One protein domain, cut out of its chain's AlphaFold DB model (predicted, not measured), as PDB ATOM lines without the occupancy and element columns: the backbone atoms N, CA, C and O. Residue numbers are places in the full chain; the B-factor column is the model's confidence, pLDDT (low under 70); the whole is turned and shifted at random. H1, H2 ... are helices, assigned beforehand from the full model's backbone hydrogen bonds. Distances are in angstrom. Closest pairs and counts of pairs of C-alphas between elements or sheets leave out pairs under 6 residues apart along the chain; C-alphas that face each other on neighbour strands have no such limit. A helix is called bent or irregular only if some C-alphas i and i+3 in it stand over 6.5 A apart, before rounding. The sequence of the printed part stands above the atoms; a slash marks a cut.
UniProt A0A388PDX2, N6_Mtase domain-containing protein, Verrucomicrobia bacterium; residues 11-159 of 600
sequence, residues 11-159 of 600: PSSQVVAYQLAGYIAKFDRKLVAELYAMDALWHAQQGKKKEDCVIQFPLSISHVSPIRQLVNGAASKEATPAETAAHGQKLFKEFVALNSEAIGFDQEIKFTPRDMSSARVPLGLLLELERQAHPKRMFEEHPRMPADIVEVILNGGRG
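Overview. This is residues 11 to 159 of the 600 residues of the protein "N6_Mtase domain-containing protein" of Verrucomicrobia bacterium (UniProt A0A388PDX2). H2 runs through the middle of a rounded helical body, with H8 side by side with it and the hairpin of H3 and H4 packing on it elsewhere; H8, H1, H6, H3 and H4, each touching the next, make an incomplete ring round it, open between H4 and H8. H7 meets the later part of H2, residues 39 to 44, near its own first residue, Pro 135, the small H5 lies beyond the end of H4, a long link returns from H5 to H6, and residues 47 to 52 stick out. The printed part has 149 residues with eight named helices, H1 to H8 in order, and no named strand: the class is all helix. It is compact, with a radius of gyration of the C-alphas of 15.2 A and spans of 40 by 36 by 32 A.

Along the chain. H1, residues 12 to 24, begins at C-alpha 12 (181.023, 143.268, 166.287) and measures 17.3 A; it is irregular, but only just, with C-alphas 19 and 22 6.8 A apart. H2, residues 29 to 45, is 24.2 A long. H3 is residues 66 to 75. H4, residues 81 to 98, is the longest helix at 25.8 A and begins at C-alpha 81 (154.886, 154.278, 165.226). H5 is residues 100 to 103, H6 residues 123 to 132 and H7 residues 135 to 141. H8, residues 145 to 155, is 15.0 A long and ends at C-alpha 155 (168.968, 138.991, 156.200).

Arrangement. H2 is the hub, touching H3, H4, H7 and H8. It runs opposite ways to H8 at a shallow tilt of 10 degrees; their closest C-alphas, of Arg 29 and Leu 154, are 5.4 A apart. Residues 31 to 38 of H2 touch H4 at a steep tilt of 53 degrees, closest at the C-alphas of Leu 35 and Gly 88, 6.9 A. H3 and H4 form a helical hairpin at a shallow tilt of 24 degrees, closest at the C-alphas of Leu 70 and Thr 84, 6.5 A. H6 touches H3, with the closest C-alphas, of Ala 74 and Leu 123, 5.7 A apart. H1 and H6 touch and run opposite ways at a shallow tilt of 9 degrees, closest at the C-alphas of Val 16 and Gln 132, 6.1 A. H1 touches H8, closest at the C-alphas of Ala 17 and Val 152, 5.7 A. Residues 39 to 44 of H2 touch H7, only just about perpendicular at 72 degrees, closest at the C-alphas of Ala 40 and Pro 135, 5.0 A. H4 and H5 meet only through their link, and H4 and H8 are apart. Every O i to N i+4 pair is within hydrogen-bond range in H2, H3, H4, H6, H7 and H8, and 7 of 9 are in H1; H5 is too short for such a pair.

Size, cuts and confidence. The farthest C-alphas, of Pro 11 and Gln 107, are 43.4 A apart. The printed part has no cut. The links from H2 to H3, 20 residues, and from H5 to H6, 19 residues, are long. The mean pLDDT of the printed part is 88.0, and residues 11 to 14, 17 to 18 and 21 to 22 are under 70.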
ATOM      1  N   PRO A  11     182.822 138.823 166.108       58.31
ATOM      2  CA  PRO A  11     182.819 140.021 165.269       58.31
ATOM      3  C   PRO A  11     181.709 140.982 165.700       58.31
ATOM      4  O   PRO A  11     180.576 140.544 165.905       58.31
ATOM      5  N   SER A  12     182.002 142.278 165.822       65.75
ATOM      6  CA  SER A  12     181.023 143.268 166.287       65.75
ATOM      7  C   SER A  12     179.715 143.229 165.492       65.75
ATOM      8  O   SER A  12     178.644 143.307 166.087       65.75
ATOM      9  N   SER A  13     179.767 142.982 164.176       64.44
ATOM     10  CA  SER A  13     178.567 142.775 163.349       64.44
ATOM     11  C   SER A  13     177.706 141.611 163.822       64.44
ATOM     12  O   SER A  13     176.490 141.742 163.833       64.44
ATOM     13  N   GLN A  14     178.294 140.491 164.249       65.50
ATOM     14  CA  GLN A  14     177.548 139.340 164.768       65.50
ATOM     15  C   GLN A  14     176.950 139.622 166.152       65.50
ATOM     16  O   GLN A  14     175.852 139.152 166.450       65.50
ATOM     17  N   VAL A  15     177.633 140.412 166.988       70.06
ATOM     18  CA  VAL A  15     177.097 140.860 168.284       70.06
ATOM     19  C   VAL A  15     175.905 141.789 168.072       70.06
ATOM     20  O   VAL A  15     174.832 141.552 168.629       70.06
ATOM     21  N   VAL A  16     176.067 142.795 167.210       70.06
ATOM     22  CA  VAL A  16     174.996 143.726 166.857       70.06
ATOM     23  C   VAL A  16     173.852 142.981 166.166       70.06
ATOM     24  O   VAL A  16     172.692 143.213 166.493       70.06
ATOM     25  N   ALA A  17     174.147 142.012 165.296       67.38
ATOM     26  CA  ALA A  17     173.147 141.140 164.687       67.38
ATOM     27  C   ALA A  17     172.346 140.362 165.713       67.38
ATOM     28  O   ALA A  17     171.121 140.374 165.668       67.38
ATOM     29  N   TYR A  18     173.019 139.718 166.662       69.50
ATOM     30  CA  TYR A  18     172.353 138.980 167.723       69.50
ATOM     31  C   TYR A  18     171.422 139.885 168.544       69.50
ATOM     32  O   TYR A  18     170.288 139.509 168.841       69.50
ATOM     33  N   GLN A  19     171.877 141.097 168.865       74.50
ATOM     34  CA  GLN A  19     171.111 142.064 169.651       74.50
ATOM     35  C   GLN A  19     169.928 142.653 168.871       74.50
ATOM     36  O   GLN A  19     168.846 142.821 169.433       74.50
ATOM     37  N   LEU A  20     170.098 142.917 167.573       73.31
ATOM     38  CA  LEU A  20     169.067 143.512 166.725       73.31
ATOM     39  C   LEU A  20     168.067 142.489 166.164       73.31
ATOM     40  O   LEU A  20     166.902 142.838 165.957       73.31
ATOM     41  N   ALA A  21     168.460 141.229 165.953       68.19
ATOM     42  CA  ALA A  21     167.648 140.222 165.260       68.19
ATOM     43  C   ALA A  21     166.274 139.990 165.913       68.19
ATOM     44  O   ALA A  21     165.266 139.862 165.217       68.19
ATOM     45  N   GLY A  22     166.204 139.981 167.248       67.25
ATOM     46  CA  GLY A  22     164.941 139.802 167.975       67.25
ATOM     47  C   GLY A  22     163.983 140.996 167.870       67.25
ATOM     48  O   GLY A  22     162.763 140.821 167.964       67.25
ATOM     49  N   TYR A  23     164.525 142.200 167.668       71.69
ATOM     50  CA  TYR A  23     163.753 143.430 167.519       71.69
ATOM     51  C   TYR A  23     163.298 143.624 166.076       71.69
ATOM     52  O   TYR A  23     162.115 143.857 165.839       71.69
ATOM     53  N   ILE A  24     164.211 143.471 165.117       73.31
ATOM     54  CA  ILE A  24     163.971 143.744 163.696       73.31
ATOM     55  C   ILE A  24     162.981 142.756 163.079       73.31
ATOM     56  O   ILE A  24     162.154 143.168 162.275       73.31
ATOM     57  N   ALA A  25     162.985 141.486 163.500       71.06
ATOM     58  CA  ALA A  25     162.095 140.462 162.943       71.06
ATOM     59  C   ALA A  25     160.587 140.773 163.084       71.06
ATOM     60  O   ALA A  25     159.764 140.083 162.490       71.06
ATOM     61  N   LYS A  26     160.210 141.777 163.889       79.44
ATOM     62  CA  LYS A  26     158.820 142.219 164.099       79.44
ATOM     63  C   LYS A  26     158.433 143.442 163.263       79.44
ATOM     64  O   LYS A  26     157.279 143.863 163.322       79.44
ATOM     65  N   PHE A  27     159.386 144.032 162.552       86.62
ATOM     66  CA  PHE A  27     159.214 145.269 161.804       86.62
ATOM     67  C   PHE A  27     159.623 145.079 160.350       86.62
ATOM     68  O   PHE A  27     160.143 144.043 159.940       86.62
ATOM     69  N   ASP A  28     159.364 146.112 159.567       90.75
ATOM     70  CA  ASP A  28     159.690 146.123 158.158       90.75
ATOM     71  C   ASP A  28     161.209 146.227 157.937       90.75
ATOM     72  O   ASP A  28     161.801 147.297 158.075       90.75
ATOM     73  N   ARG A  29     161.844 145.097 157.610       91.12
ATOM     74  CA  ARG A  29     163.302 144.978 157.446       91.12
ATOM     75  C   ARG A  29     163.857 145.903 156.370       91.12
ATOM     76  O   ARG A  29     164.884 146.537 156.599       91.12
ATOM     77  N   LYS A  30     163.177 145.992 155.223       94.31
ATOM     78  CA  LYS A  30     163.605 146.833 154.099       94.31
ATOM     79  C   LYS A  30     163.607 148.305 154.513       94.31
ATOM     80  O   LYS A  30     164.649 148.940 154.419       94.31
ATOM     81  N   LEU A  31     162.516 148.806 155.105       94.81
ATOM     82  CA  LEU A  31     162.451 150.201 155.561       94.81
ATOM     83  C   LEU A  31     163.510 150.511 156.624       94.81
ATOM     84  O   LEU A  31     164.142 151.565 156.599       94.81
ATOM     85  N   VAL A  32     163.714 149.604 157.579       94.31
ATOM     86  CA  VAL A  32     164.725 149.800 158.627       94.31
ATOM     87  C   VAL A  32     166.132 149.843 158.026       94.31
ATOM     88  O   VAL A  32     166.926 150.697 158.416       94.31
ATOM     89  N   ALA A  33     166.429 148.974 157.056       95.56
ATOM     90  CA  ALA A  33     167.708 148.953 156.351       95.56
ATOM     91  C   ALA A  33     167.925 150.218 155.512       95.56
ATOM     92  O   ALA A  33     169.007 150.792 155.551       95.56
ATOM     93  N   GLU A  34     166.895 150.683 154.807       97.06
ATOM     94  CA  GLU A  34     166.904 151.916 154.016       97.06
ATOM     95  C   GLU A  34     167.192 153.146 154.883       97.06
ATOM     96  O   GLU A  34     168.085 153.939 154.572       97.06
ATOM     97  N   LEU A  35     166.485 153.279 156.009       96.62
ATOM     98  CA  LEU A  35     166.685 154.375 156.959       96.62
ATOM     99  C   LEU A  35     168.075 154.325 157.595       96.62
ATOM    100  O   LEU A  35     168.737 155.357 157.699       96.62
ATOM    101  N   TYR A  36     168.530 153.135 157.991       97.31
ATOM    102  CA  TYR A  36     169.862 152.944 158.550       97.31
ATOM    103  C   TYR A  36     170.964 153.260 157.535       97.31
ATOM    104  O   TYR A  36     171.913 153.974 157.856       97.31
ATOM    105  N   ALA A  37     170.836 152.778 156.299       98.00
ATOM    106  CA  ALA A  37     171.819 153.028 155.258       98.00
ATOM    107  C   ALA A  37     171.881 154.515 154.891       98.00
ATOM    108  O   ALA A  37     172.972 155.070 154.767       98.00
ATOM    109  N   MET A  38     170.729 155.186 154.794       97.50
ATOM    110  CA  MET A  38     170.659 156.633 154.589       97.50
ATOM    111  C   MET A  38     171.342 157.401 155.733       97.50
ATOM    112  O   MET A  38     172.093 158.340 155.474       97.50
ATOM    113  N   ASP A  39     171.146 156.988 156.989       97.62
ATOM    114  CA  ASP A  39     171.806 157.582 158.162       97.62
ATOM    115  C   ASP A  39     173.328 157.357 158.156       97.62
ATOM    116  O   ASP A  39     174.113 158.279 158.398       97.62
ATOM    117  N   ALA A  40     173.765 156.153 157.787       97.19
ATOM    118  CA  ALA A  40     175.177 155.826 157.667       97.19
ATOM    119  C   ALA A  40     175.863 156.610 156.542       97.19
ATOM    120  O   ALA A  40     176.946 157.160 156.752       97.19
ATOM    121  N   LEU A  41     175.220 156.743 155.380       96.38
ATOM    122  CA  LEU A  41     175.723 157.578 154.292       96.38
ATOM    123  C   LEU A  41     175.771 159.048 154.710       96.38
ATOM    124  O   LEU A  41     176.759 159.719 154.422       96.38
ATOM    125  N   TRP A  42     174.765 159.541 155.439       95.94
ATOM    126  CA  TRP A  42     174.768 160.907 155.964       95.94
ATOM    127  C   TRP A  42     176.006 161.160 156.822       95.94
ATOM    128  O   TRP A  42     176.693 162.164 156.635       95.94
ATOM    129  N   HIS A  43     176.342 160.217 157.708       94.81
ATOM    130  CA  HIS A  43     177.553 160.269 158.522       94.81
ATOM    131  C   HIS A  43     178.842 160.170 157.701       94.81
ATOM    132  O   HIS A  43     179.780 160.914 157.980       94.81
ATOM    133  N   ALA A  44     178.882 159.313 156.679       92.81
ATOM    134  CA  ALA A  44     180.041 159.146 155.800       92.81
ATOM    135  C   ALA A  44     180.357 160.397 154.959       92.81
ATOM    136  O   ALA A  44     181.485 160.554 154.490       92.81
ATOM    137  N   GLN A  45     179.376 161.278 154.740       90.19
ATOM    138  CA  GLN A  45     179.568 162.545 154.026       90.19
ATOM    139  C   GLN A  45     179.918 163.718 154.961       90.19
ATOM    140  O   GLN A  45     180.342 164.772 154.487       90.19
ATOM    141  N   GLN A  46     179.790 163.563 156.287       85.25
ATOM    142  CA  GLN A  46     180.139 164.632 157.228       85.25
ATOM    143  C   GLN A  46     181.635 164.954 157.170       85.25
ATOM    144  O   GLN A  46     182.482 164.070 157.270       85.25
ATOM    145  N   GLY A  47     181.964 166.240 157.047       74.25
ATOM    146  CA  GLY A  47     183.351 166.715 157.006       74.25
ATOM    147  C   GLY A  47     184.035 166.613 155.639       74.25
ATOM    148  O   GLY A  47     185.166 167.078 155.509       74.25
ATOM    149  N   LYS A  48     183.364 166.072 154.611       83.81
ATOM    150  CA  LYS A  48     183.833 166.172 153.222       83.81
ATOM    151  C   LYS A  48     183.603 167.579 152.672       83.81
ATOM    152  O   LYS A  48     182.679 168.283 153.087       83.81
ATOM    153  N   LYS A  49     184.444 168.006 151.723       77.38
ATOM    154  CA  LYS A  49     184.190 169.247 150.983       77.38
ATOM    155  C   LYS A  49     182.948 169.054 150.117       77.38
ATOM    156  O   LYS A  49     182.687 167.955 149.643       77.38
ATOM    157  N   LYS A  50     182.210 170.137 149.865       72.50
ATOM    158  CA  LYS A  50     180.969 170.097 149.072       72.50
ATOM    159  C   LYS A  50     181.168 169.486 147.674       72.50
ATOM    160  O   LYS A  50     180.254 168.855 147.164       72.50
ATOM    161  N   GLU A  51     182.351 169.662 147.093       73.75
ATOM    162  CA  GLU A  51     182.749 169.121 145.784       73.75
ATOM    163  C   GLU A  51     182.956 167.594 145.793       73.75
ATOM    164  O   GLU A  51     182.812 166.959 144.754       73.75
ATOM    165  N   ASP A  52     183.222 166.998 146.962       73.69
ATOM    166  CA  ASP A  52     183.452 165.556 147.142       73.69
ATOM    167  C   ASP A  52     182.167 164.796 147.549       73.69
ATOM    168  O   ASP A  52     182.160 163.564 147.658       73.69
ATOM    169  N   CYS A  53     181.073 165.520 147.813       75.25
ATOM    170  CA  CYS A  53     179.787 164.949 148.204       75.25
ATOM    171  C   CYS A  53     179.002 164.488 146.971       75.25
ATOM    172  O   CYS A  53     178.267 165.259 146.359       75.25
ATOM    173  N   VAL A  54     179.132 163.203 146.637       84.06
ATOM    174  CA  VAL A  54     178.425 162.581 145.502       84.06
ATOM    175  C   VAL A  54     176.966 162.234 145.842       84.06
ATOM    176  O   VAL A  54     176.129 162.146 144.951       84.06
ATOM    177  N   ILE A  55     176.645 162.062 147.130       92.44
ATOM    178  CA  ILE A  55     175.315 161.652 147.603       92.44
ATOM    179  C   ILE A  55     174.563 162.858 148.158       92.44
ATOM    180  O   ILE A  55     175.071 163.576 149.023       92.44
ATOM    181  N   GLN A  56     173.338 163.051 147.680       93.44
ATOM    182  CA  GLN A  56     172.479 164.169 148.052       93.44
ATOM    183  C   GLN A  56     171.471 163.770 149.136       93.44
ATOM    184  O   GLN A  56     170.973 162.647 149.149       93.44
ATOM    185  N   PHE A  57     171.140 164.704 150.032       94.69
ATOM    186  CA  PHE A  57     170.190 164.490 151.129       94.69
ATOM    187  C   PHE A  57     169.096 165.565 151.141       94.69
ATOM    188  O   PHE A  57     169.377 166.714 150.783       94.69
ATOM    189  N   PRO A  58     167.868 165.238 151.593       94.88
ATOM    190  CA  PRO A  58     166.812 166.223 151.803       94.88
ATOM    191  C   PRO A  58     167.251 167.380 152.709       94.88
ATOM    192  O   PRO A  58     167.930 167.186 153.719       94.88
ATOM    193  N   LEU A  59     166.809 168.602 152.390       90.81
ATOM    194  CA  LEU A  59     167.158 169.809 153.159       90.81
ATOM    195  C   LEU A  59     166.731 169.723 154.634       90.81
ATOM    196  O   LEU A  59     167.381 170.308 155.504       90.81
ATOM    197  N   SER A  60     165.668 168.967 154.912       89.19
ATOM    198  CA  SER A  60     165.121 168.720 156.249       89.19
ATOM    199  C   SER A  60     166.093 167.998 157.196       89.19
ATOM    200  O   SER A  60     165.931 168.118 158.409       89.19
ATOM    201  N   ILE A  61     167.120 167.317 156.669       91.31
ATOM    202  CA  ILE A  61     168.168 166.613 157.432       91.31
ATOM    203  C   ILE A  61     169.565 167.210 157.229       91.31
ATOM    204  O   ILE A  61     170.583 166.555 157.434       91.31
ATOM    205  N   SER A  62     169.649 168.480 156.839       84.06
ATOM    206  CA  SER A  62     170.933 169.174 156.644       84.06
ATOM    207  C   SER A  62     171.793 169.263 157.914       84.06
ATOM    208  O   SER A  62     173.019 169.289 157.824       84.06
ATOM    209  N   HIS A  63     171.173 169.280 159.098       87.69
ATOM    210  CA  HIS A  63     171.860 169.475 160.384       87.69
ATOM    211  C   HIS A  63     171.644 168.346 161.398       87.69
ATOM    212  O   HIS A  63     172.294 168.320 162.442       87.69
ATOM    213  N   VAL A  64     170.731 167.419 161.111       93.50
ATOM    214  CA  VAL A  64     170.355 166.310 161.992       93.50
ATOM    215  C   VAL A  64     170.277 165.056 161.135       93.50
ATOM    216  O   VAL A  64     169.693 165.106 160.057       93.50
ATOM    217  N   SER A  65     170.863 163.952 161.598       94.56
ATOM    218  CA  SER A  65     170.857 162.701 160.841       94.56
ATOM    219  C   SER A  65     169.432 162.131 160.705       94.56
ATOM    220  O   SER A  65     168.582 162.403 161.565       94.56
ATOM    221  N   PRO A  66     169.146 161.339 159.656       95.81
ATOM    222  CA  PRO A  66     167.854 160.686 159.454       95.81
ATOM    223  C   PRO A  66     167.253 160.020 160.694       95.81
ATOM    224  O   PRO A  66     166.120 160.321 161.071       95.81
ATOM    225  N   ILE A  67     168.005 159.133 161.355       96.19
ATOM    226  CA  ILE A  67     167.505 158.395 162.520       96.19
ATOM    227  C   ILE A  67     167.238 159.367 163.665       96.19
ATOM    228  O   ILE A  67     166.174 159.304 164.283       96.19
ATOM    229  N   ARG A  68     168.145 160.319 163.910       95.62
ATOM    230  CA  ARG A  68     167.983 161.302 164.986       95.62
ATOM    231  C   ARG A  68     166.767 162.205 164.765       95.62
ATOM    232  O   ARG A  68     166.081 162.543 165.728       95.62
ATOM    233  N   GLN A  69     166.459 162.570 163.519       95.00
ATOM    234  CA  GLN A  69     165.253 163.334 163.197       95.00
ATOM    235  C   GLN A  69     163.983 162.546 163.555       95.00
ATOM    236  O   GLN A  69     163.074 163.098 164.179       95.00
ATOM    237  N   LEU A  70     163.936 161.254 163.217       95.56
ATOM    238  CA  LEU A  70     162.813 160.376 163.561       95.56
ATOM    239  C   LEU A  70     162.704 160.149 165.078       95.56
ATOM    240  O   LEU A  70     161.596 160.166 165.614       95.56
ATOM    241  N   VAL A  71     163.833 160.002 165.782       95.94
ATOM    242  CA  VAL A  71     163.873 159.911 167.253       95.94
ATOM    243  C   VAL A  71     163.250 161.151 167.883       95.94
ATOM    244  O   VAL A  71     162.400 161.009 168.758       95.94
ATOM    245  N   ASN A  72     163.615 162.352 167.425       93.62
ATOM    246  CA  ASN A  72     163.090 163.600 167.982       93.62
ATOM    247  C   ASN A  72     161.561 163.695 167.849       93.62
ATOM    248  O   ASN A  72     160.891 164.006 168.832       93.62
ATOM    249  N   GLY A  73     161.010 163.376 166.672       91.25
ATOM    250  CA  GLY A  73     159.559 163.410 166.442       91.25
ATOM    251  C   GLY A  73     158.785 162.309 167.180       91.25
ATOM    252  O   GLY A  73     157.662 162.521 167.630       91.25
ATOM    253  N   ALA A  74     159.379 161.127 167.354       92.00
ATOM    254  CA  ALA A  74     158.748 160.053 168.121       92.00
ATOM    255  C   ALA A  74     158.833 160.298 169.643       92.00
ATOM    256  O   ALA A  74     157.910 159.962 170.387       92.00
ATOM    257  N   ALA A  75     159.924 160.906 170.128       91.62
ATOM    258  CA  ALA A  75     160.144 161.199 171.546       91.62
ATOM    259  C   ALA A  75     159.279 162.353 172.069       91.62
ATOM    260  O   ALA A  75     158.888 162.331 173.239       91.62
ATOM    261  N   SER A  76     158.917 163.319 171.219       88.12
ATOM    262  CA  SER A  76     157.972 164.392 171.568       88.12
ATOM    263  C   SER A  76     156.529 163.894 171.772       88.12
ATOM    264  O   SER A  76     155.671 164.672 172.182       88.12
ATOM    265  N   LYS A  77     156.257 162.594 171.545       73.94
ATOM    266  CA  LYS A  77     154.915 161.976 171.472       73.94
ATOM    267  C   LYS A  77     154.019 162.584 170.386       73.94
ATOM    268  O   LYS A  77     152.809 162.378 170.415       73.94
ATOM    269  N   GLU A  78     154.606 163.300 169.433       75.00
ATOM    270  CA  GLU A  78     153.891 163.919 168.314       75.00
ATOM    271  C   GLU A  78     153.634 162.929 167.173       75.00
ATOM    272  O   GLU A  78     152.762 163.178 166.347       75.00
ATOM    273  N   ALA A  79     154.361 161.806 167.135       86.44
ATOM    274  CA  ALA A  79     154.199 160.771 166.123       86.44
ATOM    275  C   ALA A  79     154.035 159.375 166.743       86.44
ATOM    276  O   ALA A  79     154.868 158.888 167.510       86.44
ATOM    277  N   THR A  80     152.971 158.684 166.349       94.25
ATOM    278  CA  THR A  80     152.782 157.246 166.555       94.25
ATOM    279  C   THR A  80     153.813 156.432 165.753       94.25
ATOM    280  O   THR A  80     154.430 156.946 164.816       94.25
ATOM    281  N   PRO A  81     153.998 155.124 166.032       94.50
ATOM    282  CA  PRO A  81     154.886 154.278 165.226       94.50
ATOM    283  C   PRO A  81     154.505 154.190 163.739       94.50
ATOM    284  O   PRO A  81     155.373 153.946 162.903       94.50
ATOM    285  N   ALA A  82     153.222 154.362 163.403       94.81
ATOM    286  CA  ALA A  82     152.750 154.403 162.017       94.81
ATOM    287  C   ALA A  82     153.130 155.726 161.338       94.81
ATOM    288  O   ALA A  82     153.672 155.720 160.237       94.81
ATOM    289  N   GLU A  83     152.919 156.853 162.021       95.12
ATOM    290  CA  GLU A  83     153.321 158.176 161.527       95.12
ATOM    291  C   GLU A  83     154.843 158.290 161.407       95.12
ATOM    292  O   GLU A  83     155.343 158.833 160.429       95.12
ATOM    293  N   THR A  84     155.594 157.691 162.336       95.69
ATOM    294  CA  THR A  84     157.061 157.609 162.266       95.69
ATOM    295  C   THR A  84     157.514 156.828 161.031       95.69
ATOM    296  O   THR A  84     158.425 157.267 160.329       95.69
ATOM    297  N   ALA A  85     156.858 155.704 160.716       95.31
ATOM    298  CA  ALA A  85     157.134 154.945 159.496       95.31
ATOM    299  C   ALA A  85     156.811 155.762 158.233       95.31
ATOM    300  O   ALA A  85     157.625 155.809 157.313       95.31
ATOM    301  N   ALA A  86     155.670 156.457 158.208       95.06
ATOM    302  CA  ALA A  86     155.272 157.315 157.091       95.06
ATOM    303  C   ALA A  86     156.238 158.497 156.887       95.06
ATOM    304  O   ALA A  86     156.605 158.813 155.755       95.06
ATOM    305  N   HIS A  87     156.700 159.125 157.972       95.06
ATOM    306  CA  HIS A  87     157.723 160.170 157.927       95.06
ATOM    307  C   HIS A  87     159.059 159.632 157.405       95.06
ATOM    308  O   HIS A  87     159.656 160.252 156.527       95.06
ATOM    309  N   GLY A  88     159.495 158.463 157.886       95.62
ATOM    310  CA  GLY A  88     160.696 157.791 157.392       95.62
ATOM    311  C   GLY A  88     160.607 157.473 155.899       95.62
ATOM    312  O   GLY A  88     161.515 157.814 155.145       95.62
ATOM    313  N   GLN A  89     159.482 156.915 155.447       94.69
ATOM    314  CA  GLN A  89     159.248 156.622 154.032       94.69
ATOM    315  C   GLN A  89     159.250 157.895 153.176       94.69
ATOM    316  O   GLN A  89     159.823 157.907 152.086       94.69
ATOM    317  N   LYS A  90     158.630 158.981 153.652       94.81
ATOM    318  CA  LYS A  90     158.639 160.270 152.950       94.81
ATOM    319  C   LYS A  90     160.065 160.798 152.791       94.81
ATOM    320  O   LYS A  90     160.450 161.157 151.680       94.81
ATOM    321  N   LEU A  91     160.838 160.799 153.875       95.25
ATOM    322  CA  LEU A  91     162.234 161.233 153.865       95.25
ATOM    323  C   LEU A  91     163.070 160.384 152.897       95.25
ATOM    324  O   LEU A  91     163.821 160.926 152.089       95.25
ATOM    325  N   PHE A  92     162.889 159.064 152.930       96.19
ATOM    326  CA  PHE A  92     163.583 158.143 152.038       96.19
ATOM    327  C   PHE A  92     163.207 158.355 150.567       96.19
ATOM    328  O   PHE A  92     164.074 158.389 149.700       96.19
ATOM    329  N   LYS A  93     161.926 158.586 150.266       95.50
ATOM    330  CA  LYS A  93     161.466 158.892 148.906       95.50
ATOM    331  C   LYS A  93     162.091 160.182 148.367       95.50
ATOM    332  O   LYS A  93     162.484 160.222 147.205       95.50
ATOM    333  N   GLU A  94     162.179 161.225 149.192       95.88
ATOM    334  CA  GLU A  94     162.867 162.471 148.829       95.88
ATOM    335  C   GLU A  94     164.363 162.222 148.585       95.88
ATOM    336  O   GLU A  94     164.907 162.699 147.592       95.88
ATOM    337  N   PHE A  95     165.011 161.421 149.435       96.44
ATOM    338  CA  PHE A  95     166.401 161.009 149.249       96.44
ATOM    339  C   PHE A  95     166.617 160.252 147.927       96.44
ATOM    340  O   PHE A  95     167.528 160.592 147.174       96.44
ATOM    341  N   VAL A  96     165.762 159.283 147.592       95.62
ATOM    342  CA  VAL A  96     165.839 158.546 146.319       95.62
ATOM    343  C   VAL A  96     165.639 159.481 145.126       95.62
ATOM    344  O   VAL A  96     166.367 159.373 144.144       95.62
ATOM    345  N   ALA A  97     164.702 160.431 145.209       94.31
ATOM    346  CA  ALA A  97     164.463 161.397 144.137       94.31
ATOM    347  C   ALA A  97     165.688 162.286 143.856       94.31
ATOM    348  O   ALA A  97     165.957 162.600 142.701       94.31
ATOM    349  N   LEU A  98     166.452 162.656 144.889       95.00
ATOM    350  CA  LEU A  98     167.684 163.441 144.744       95.00
ATOM    351  C   LEU A  98     168.855 162.640 144.152       95.00
ATOM    352  O   LEU A  98     169.784 163.225 143.609       95.00
ATOM    353  N   ASN A  99     168.819 161.309 144.249       94.25
ATOM    354  CA  ASN A  99     169.884 160.420 143.775       94.25
ATOM    355  C   ASN A  99     169.419 159.521 142.614       94.25
ATOM    356  O   ASN A  99     170.042 158.499 142.334       94.25
ATOM    357  N   SER A 100     168.323 159.877 141.935       92.00
ATOM    358  CA  SER A 100     167.650 159.002 140.967       92.00
ATOM    359  C   SER A 100     168.563 158.594 139.807       92.00
ATOM    360  O   SER A 100     168.610 157.420 139.446       92.00
ATOM    361  N   GLU A 101     169.344 159.542 139.286       87.94
ATOM    362  CA  GLU A 101     170.296 159.319 138.193       87.94
ATOM    363  C   GLU A 101     171.392 158.316 138.586       87.94
ATOM    364  O   GLU A 101     171.696 157.402 137.824       87.94
ATOM    365  N   ALA A 102     171.922 158.417 139.811       87.94
ATOM    366  CA  ALA A 102     172.969 157.525 140.314       87.94
ATOM    367  C   ALA A 102     172.498 156.069 140.491       87.94
ATOM    368  O   ALA A 102     173.324 155.158 140.489       87.94
ATOM    369  N   ILE A 103     171.187 155.859 140.647       88.06
ATOM    370  CA  ILE A 103     170.544 154.541 140.795       88.06
ATOM    371  C   ILE A 103     170.003 154.040 139.438       88.06
ATOM    372  O   ILE A 103     169.536 152.907 139.307       88.06
ATOM    373  N   GLY A 104     170.075 154.875 138.397       81.94
ATOM    374  CA  GLY A 104     169.604 154.537 137.060       81.94
ATOM    375  C   GLY A 104     168.107 154.698 136.840       81.94
ATOM    376  O   GLY A 104     167.579 154.102 135.904       81.94
ATOM    377  N   PHE A 105     167.425 155.475 137.682       84.62
ATOM    378  CA  PHE A 105     166.070 155.930 137.398       84.62
ATOM    379  C   PHE A 105     166.128 157.139 136.457       84.62
ATOM    380  O   PHE A 105     166.730 158.165 136.783       84.62
ATOM    381  N   ASP A 106     165.488 157.012 135.300       78.38
ATOM    382  CA  ASP A 106     165.478 157.996 134.218       78.38
ATOM    383  C   ASP A 106     164.036 158.277 133.735       78.38
ATOM    384  O   ASP A 106     163.066 158.121 134.483       78.38
ATOM    385  N   GLN A 107     163.869 158.775 132.506       71.31
ATOM    386  CA  GLN A 107     162.539 159.090 131.975       71.31
ATOM    387  C   GLN A 107     161.662 157.842 131.792       71.31
ATOM    388  O   GLN A 107     160.439 157.942 131.946       71.31
ATOM    389  N   GLU A 108     162.268 156.689 131.496       78.62
ATOM    390  CA  GLU A 108     161.570 155.427 131.252       78.62
ATOM    391  C   GLU A 108     161.401 154.614 132.538       78.62
ATOM    392  O   GLU A 108     160.336 154.038 132.774       78.62
ATOM    393  N   ILE A 109     162.420 154.603 133.401       81.69
ATOM    394  CA  ILE A 109     162.430 153.808 134.633       81.69
ATOM    395  C   ILE A 109     162.197 154.716 135.842       81.69
ATOM    396  O   ILE A 109     163.060 155.502 136.224       81.69
ATOM    397  N   LYS A 110     161.039 154.572 136.498       84.56
ATOM    398  CA  LYS A 110     160.654 155.389 137.662       84.56
ATOM    399  C   LYS A 110     160.546 154.563 138.936       84.56
ATOM    400  O   LYS A 110     159.926 153.498 138.948       84.56
ATOM    401  N   PHE A 111     161.065 155.101 140.040       88.88
ATOM    402  CA  PHE A 111     160.864 154.511 141.358       88.88
ATOM    403  C   PHE A 111     159.402 154.643 141.799       88.88
ATOM    404  O   PHE A 111     158.858 155.747 141.887       88.88
ATOM    405  N   THR A 112     158.781 153.507 142.114       86.50
ATOM    406  CA  THR A 112     157.452 153.452 142.726       86.50
ATOM    407  C   THR A 112     157.590 152.853 144.122       86.50
ATOM    408  O   THR A 112     157.947 151.681 144.226       86.50
ATOM    409  N   PRO A 113     157.331 153.621 145.193       84.88
ATOM    410  CA  PRO A 113     157.390 153.087 146.544       84.88
ATOM    411  C   PRO A 113     156.273 152.061 146.752       84.88
ATOM    412  O   PRO A 113     155.154 152.244 146.264       84.88
ATOM    413  N   ARG A 114     156.565 150.996 147.498       89.25
ATOM    414  CA  ARG A 114     155.558 150.003 147.889       89.25
ATOM    415  C   ARG A 114     154.588 150.546 148.943       89.25
ATOM    416  O   ARG A 114     154.835 151.584 149.565       89.25
ATOM    417  N   ASP A 115     153.483 149.829 149.141       85.56
ATOM    418  CA  ASP A 115     152.531 150.141 150.208       85.56
ATOM    419  C   ASP A 115     153.163 149.893 151.584       85.56
ATOM    420  O   ASP A 115     153.694 148.818 151.856       85.56
ATOM    421  N   MET A 116     153.077 150.908 152.444       87.88
ATOM    422  CA  MET A 116     153.631 150.926 153.799       87.88
ATOM    423  C   MET A 116     152.565 151.217 154.859       87.88
ATOM    424  O   MET A 116     152.891 151.548 155.998       87.88
ATOM    425  N   SER A 117     151.281 151.073 154.520       85.62
ATOM    426  CA  SER A 117     150.152 151.307 155.432       85.62
ATOM    427  C   SER A 117     150.234 150.486 156.735       85.62
ATOM    428  O   SER A 117     149.848 150.951 157.817       85.62
ATOM    429  N   SER A 118     150.796 149.278 156.665       88.00
ATOM    430  CA  SER A 118     151.001 148.374 157.803       88.00
ATOM    431  C   SER A 118     152.337 148.570 158.529       88.00
ATOM    432  O   SER A 118     152.492 148.069 159.645       88.00
ATOM    433  N   ALA A 119     153.284 149.321 157.958       91.12
ATOM    434  CA  ALA A 119     154.620 149.480 158.518       91.12
ATOM    435  C   ALA A 119     154.597 150.274 159.830       91.12
ATOM    436  O   ALA A 119     153.821 151.218 160.011       91.12
ATOM    437  N   ARG A 120     155.449 149.881 160.779       93.12
ATOM    438  CA  ARG A 120     155.570 150.521 162.093       93.12
ATOM    439  C   ARG A 120     157.042 150.662 162.450       93.12
ATOM    440  O   ARG A 120     157.776 149.680 162.419       93.12
ATOM    441  N   VAL A 121     157.441 151.867 162.848       93.44
ATOM    442  CA  VAL A 121     158.792 152.172 163.332       93.44
ATOM    443  C   VAL A 121     158.657 152.765 164.735       93.44
ATOM    444  O   VAL A 121     158.371 153.952 164.877       93.44
ATOM    445  N   PRO A 122     158.762 151.955 165.802       93.06
ATOM    446  CA  PRO A 122     158.632 152.465 167.162       93.06
ATOM    447  C   PRO A 122     159.908 153.176 167.623       93.06
ATOM    448  O   PRO A 122     161.013 152.772 167.269       93.06
ATOM    449  N   LEU A 123     159.763 154.156 168.523       93.56
ATOM    450  CA  LEU A 123     160.891 154.860 169.149       93.56
ATOM    451  C   LEU A 123     161.940 153.898 169.729       93.56
ATOM    452  O   LEU A 123     163.133 154.112 169.555       93.56
ATOM    453  N   GLY A 124     161.503 152.810 170.372       91.69
ATOM    454  CA  GLY A 124     162.410 151.814 170.946       91.69
ATOM    455  C   GLY A 124     163.338 151.157 169.919       91.69
ATOM    456  O   GLY A 124     164.485 150.880 170.247       91.69
ATOM    457  N   LEU A 125     162.883 150.961 168.674       91.38
ATOM    458  CA  LEU A 125     163.730 150.441 167.598       91.38
ATOM    459  C   LEU A 125     164.795 151.466 167.194       91.38
ATOM    460  O   LEU A 125     165.963 151.116 167.067       91.38
ATOM    461  N   LEU A 126     164.400 152.731 167.027       93.00
ATOM    462  CA  LEU A 126     165.318 153.808 166.649       93.00
ATOM    463  C   LEU A 126     166.398 154.031 167.717       93.00
ATOM    464  O   LEU A 126     167.577 154.134 167.390       93.00
ATOM    465  N   LEU A 127     166.007 154.034 168.994       92.69
ATOM    466  CA  LEU A 127     166.946 154.135 170.111       92.69
ATOM    467  C   LEU A 127     167.895 152.937 170.163       92.69
ATOM    468  O   LEU A 127     169.070 153.107 170.472       92.69
ATOM    469  N   GLU A 128     167.416 151.733 169.848       90.19
ATOM    470  CA  GLU A 128     168.269 150.548 169.815       90.19
ATOM    471  C   GLU A 128     169.280 150.602 168.661       90.19
ATOM    472  O   GLU A 128     170.445 150.260 168.867       90.19
ATOM    473  N   LEU A 129     168.891 151.121 167.489       90.81
ATOM    474  CA  LEU A 129     169.824 151.399 166.391       90.81
ATOM    475  C   LEU A 129     170.876 152.439 166.798       90.81
ATOM    476  O   LEU A 129     172.066 152.203 166.604       90.81
ATOM    477  N   GLU A 130     170.486 153.544 167.443       91.25
ATOM    478  CA  GLU A 130     171.451 154.519 167.974       91.25
ATOM    479  C   GLU A 130     172.357 153.909 169.056       91.25
ATOM    480  O   GLU A 130     173.534 154.262 169.167       91.25
ATOM    481  N   ARG A 131     171.841 152.976 169.863       89.88
ATOM    482  CA  ARG A 131     172.587 152.343 170.956       89.88
ATOM    483  C   ARG A 131     173.567 151.290 170.450       89.88
ATOM    484  O   ARG A 131     174.689 151.258 170.957       89.88
ATOM    485  N   GLN A 132     173.167 150.430 169.513       88.19
ATOM    486  CA  GLN A 132     173.967 149.279 169.058       88.19
ATOM    487  C   GLN A 132     174.719 149.529 167.760       88.19
ATOM    488  O   GLN A 132     175.821 149.023 167.606       88.19
ATOM    489  N   ALA A 133     174.151 150.313 166.849       90.88
ATOM    490  CA  ALA A 133     174.612 150.404 165.470       90.88
ATOM    491  C   ALA A 133     174.920 151.843 165.026       90.88
ATOM    492  O   ALA A 133     174.935 152.129 163.840       90.88
ATOM    493  N   HIS A 134     175.175 152.783 165.942       93.94
ATOM    494  CA  HIS A 134     175.419 154.179 165.556       93.94
ATOM    495  C   HIS A 134     176.515 154.300 164.468       93.94
ATOM    496  O   HIS A 134     177.668 153.959 164.759       93.94
ATOM    497  N   PRO A 135     176.241 154.876 163.278       94.31
ATOM    498  CA  PRO A 135     177.147 154.737 162.137       94.31
ATOM    499  C   PRO A 135     178.565 155.262 162.351       94.31
ATOM    500  O   PRO A 135     179.513 154.608 161.933       94.31
ATOM    501  N   LYS A 136     178.747 156.391 163.058       92.19
ATOM    502  CA  LYS A 136     180.097 156.880 163.419       92.19
ATOM    503  C   LYS A 136     180.943 155.820 164.138       92.19
ATOM    504  O   LYS A 136     182.062 155.568 163.717       92.19
ATOM    505  N   ARG A 137     180.383 155.167 165.167       91.94
ATOM    506  CA  ARG A 137     181.073 154.108 165.923       91.94
ATOM    507  C   ARG A 137     181.344 152.892 165.044       91.94
ATOM    508  O   ARG A 137     182.433 152.344 165.080       91.94
ATOM    509  N   MET A 138     180.377 152.517 164.207       92.38
ATOM    510  CA  MET A 138     180.541 151.398 163.277       92.38
ATOM    511  C   MET A 138     181.691 151.650 162.287       92.38
ATOM    512  O   MET A 138     182.530 150.775 162.098       92.38
ATOM    513  N   PHE A 139     181.786 152.849 161.701       91.75
ATOM    514  CA  PHE A 139     182.910 153.210 160.827       91.75
ATOM    515  C   PHE A 139     184.260 153.239 161.560       91.75
ATOM    516  O   PHE A 139     185.265 152.847 160.967       91.75
ATOM    517  N   GLU A 140     184.293 153.690 162.820       91.56
ATOM    518  CA  GLU A 140     185.498 153.669 163.667       91.56
ATOM    519  C   GLU A 140     185.969 152.238 163.968       91.56
ATOM    520  O   GLU A 140     187.173 151.989 164.001       91.56
ATOM    521  N   GLU A 141     185.040 151.294 164.156       90.00
ATOM    522  CA  GLU A 141     185.361 149.881 164.379       90.00
ATOM    523  C   GLU A 141     185.901 149.204 163.116       90.00
ATOM    524  O   GLU A 141     186.937 148.537 163.158       90.00
ATOM    525  N   HIS A 142     185.205 149.355 161.988       91.06
ATOM    526  CA  HIS A 142     185.660 148.817 160.713       91.06
ATOM    527  C   HIS A 142     184.999 149.550 159.527       91.06
ATOM    528  O   HIS A 142     183.776 149.693 159.504       91.06
ATOM    529  N   PRO A 143     185.737 149.924 158.460       91.31
ATOM    530  CA  PRO A 143     185.176 150.684 157.334       91.31
ATOM    531  C   PRO A 143     183.985 150.028 156.612       91.31
ATOM    532  O   PRO A 143     183.146 150.732 156.062       91.31
ATOM    533  N   ARG A 144     183.895 148.686 156.611       91.69
ATOM    534  CA  ARG A 144     182.741 147.921 156.073       91.69
ATOM    535  C   ARG A 144     181.574 147.761 157.043       91.69
ATOM    536  O   ARG A 144     180.497 147.378 156.602       91.69
ATOM    537  N   MET A 145     181.765 148.033 158.333       91.69
ATOM    538  CA  MET A 145     180.800 147.659 159.370       91.69
ATOM    539  C   MET A 145     179.383 148.167 159.070       91.69
ATOM    540  O   MET A 145     178.456 147.377 159.199       91.69
ATOM    541  N   PRO A 146     179.152 149.410 158.595       93.81
ATOM    542  CA  PRO A 146     177.791 149.840 158.277       93.81
ATOM    543  C   PRO A 146     177.129 149.045 157.148       93.81
ATOM    544  O   PRO A 146     175.935 148.774 157.240       93.81
ATOM    545  N   ALA A 147     177.878 148.625 156.123       94.00
ATOM    546  CA  ALA A 147     177.356 147.760 155.064       94.00
ATOM    547  C   ALA A 147     177.001 146.359 155.602       94.00
ATOM    548  O   ALA A 147     175.952 145.818 155.253       94.00
ATOM    549  N   ASP A 148     177.824 145.813 156.503       91.56
ATOM    550  CA  ASP A 148     177.559 144.533 157.175       91.56
ATOM    551  C   ASP A 148     176.324 144.627 158.096       91.56
ATOM    552  O   ASP A 148     175.542 143.688 158.213       91.56
ATOM    553  N   ILE A 149     176.095 145.778 158.739       91.81
ATOM    554  CA  ILE A 149     174.884 146.009 159.538       91.81
ATOM    555  C   ILE A 149     173.633 146.068 158.653       91.81
ATOM    556  O   ILE A 149     172.604 145.510 159.030       91.81
ATOM    557  N   VAL A 150     173.702 146.691 157.471       94.00
ATOM    558  CA  VAL A 150     172.591 146.666 156.500       94.00
ATOM    559  C   VAL A 150     172.242 145.227 156.120       94.00
ATOM    560  O   VAL A 150     171.071 144.853 156.156       94.00
ATOM    561  N   GLU A 151     173.248 144.397 155.831       91.06
ATOM    562  CA  GLU A 151     173.060 142.966 155.567       91.06
ATOM    563  C   GLU A 151     172.360 142.252 156.724       91.06
ATOM    564  O   GLU A 151     171.408 141.508 156.514       91.06
ATOM    565  N   VAL A 152     172.792 142.514 157.952       88.62
ATOM    566  CA  VAL A 152     172.202 141.944 159.164       88.62
ATOM    567  C   VAL A 152     170.738 142.353 159.347       88.62
ATOM    568  O   VAL A 152     169.913 141.514 159.710       88.62
ATOM    569  N   ILE A 153     170.395 143.620 159.098       91.06
ATOM    570  CA  ILE A 153     169.014 144.114 159.194       91.06
ATOM    571  C   ILE A 153     168.124 143.399 158.167       91.06
ATOM    572  O   ILE A 153     167.022 142.958 158.500       91.06
ATOM    573  N   LEU A 154     168.607 143.259 156.930       91.31
ATOM    574  CA  LEU A 154     167.866 142.624 155.841       91.31
ATOM    575  C   LEU A 154     167.730 141.113 156.058       91.31
ATOM    576  O   LEU A 154     166.627 140.566 156.017       91.31
ATOM    577  N   ASN A 155     168.839 140.440 156.347       87.50
ATOM    578  CA  ASN A 155     168.968 138.991 156.200       87.50
ATOM    579  C   ASN A 155     169.230 138.245 157.516       87.50
ATOM    580  O   ASN A 155     169.426 137.033 157.524       87.50
ATOM    581  N   GLY A 156     169.202 138.931 158.660       83.25
ATOM    582  CA  GLY A 156     169.384 138.294 159.962       83.25
ATOM    583  C   GLY A 156     168.183 137.433 160.373       83.25
ATOM    584  O   GLY A 156     167.097 137.951 160.635       83.25
ATOM    585  N   GLY A 157     168.372 136.121 160.508       77.31
ATOM    586  CA  GLY A 157     167.349 135.199 161.021       77.31
ATOM    587  C   GLY A 157     166.160 134.974 160.073       77.31
ATOM    588  O   GLY A 157     166.242 135.233 158.882       77.31
ATOM    589  N   ARG A 158     165.034 134.470 160.603       76.69
ATOM    590  CA  ARG A 158     163.846 134.114 159.793       76.69
ATOM    591  C   ARG A 158     163.213 135.325 159.101       76.69
ATOM    592  O   ARG A 158     163.008 136.345 159.759       76.69
ATOM    593  N   GLY A 159     162.801 135.152 157.843       78.62
ATOM    594  CA  GLY A 159     162.272 136.238 157.006       78.62
ATOM    595  C   GLY A 159     163.393 137.110 156.446       78.62
ATOM    596  O   GLY A 159     163.290 138.332 156.458       78.62
TER     597      GLY A 159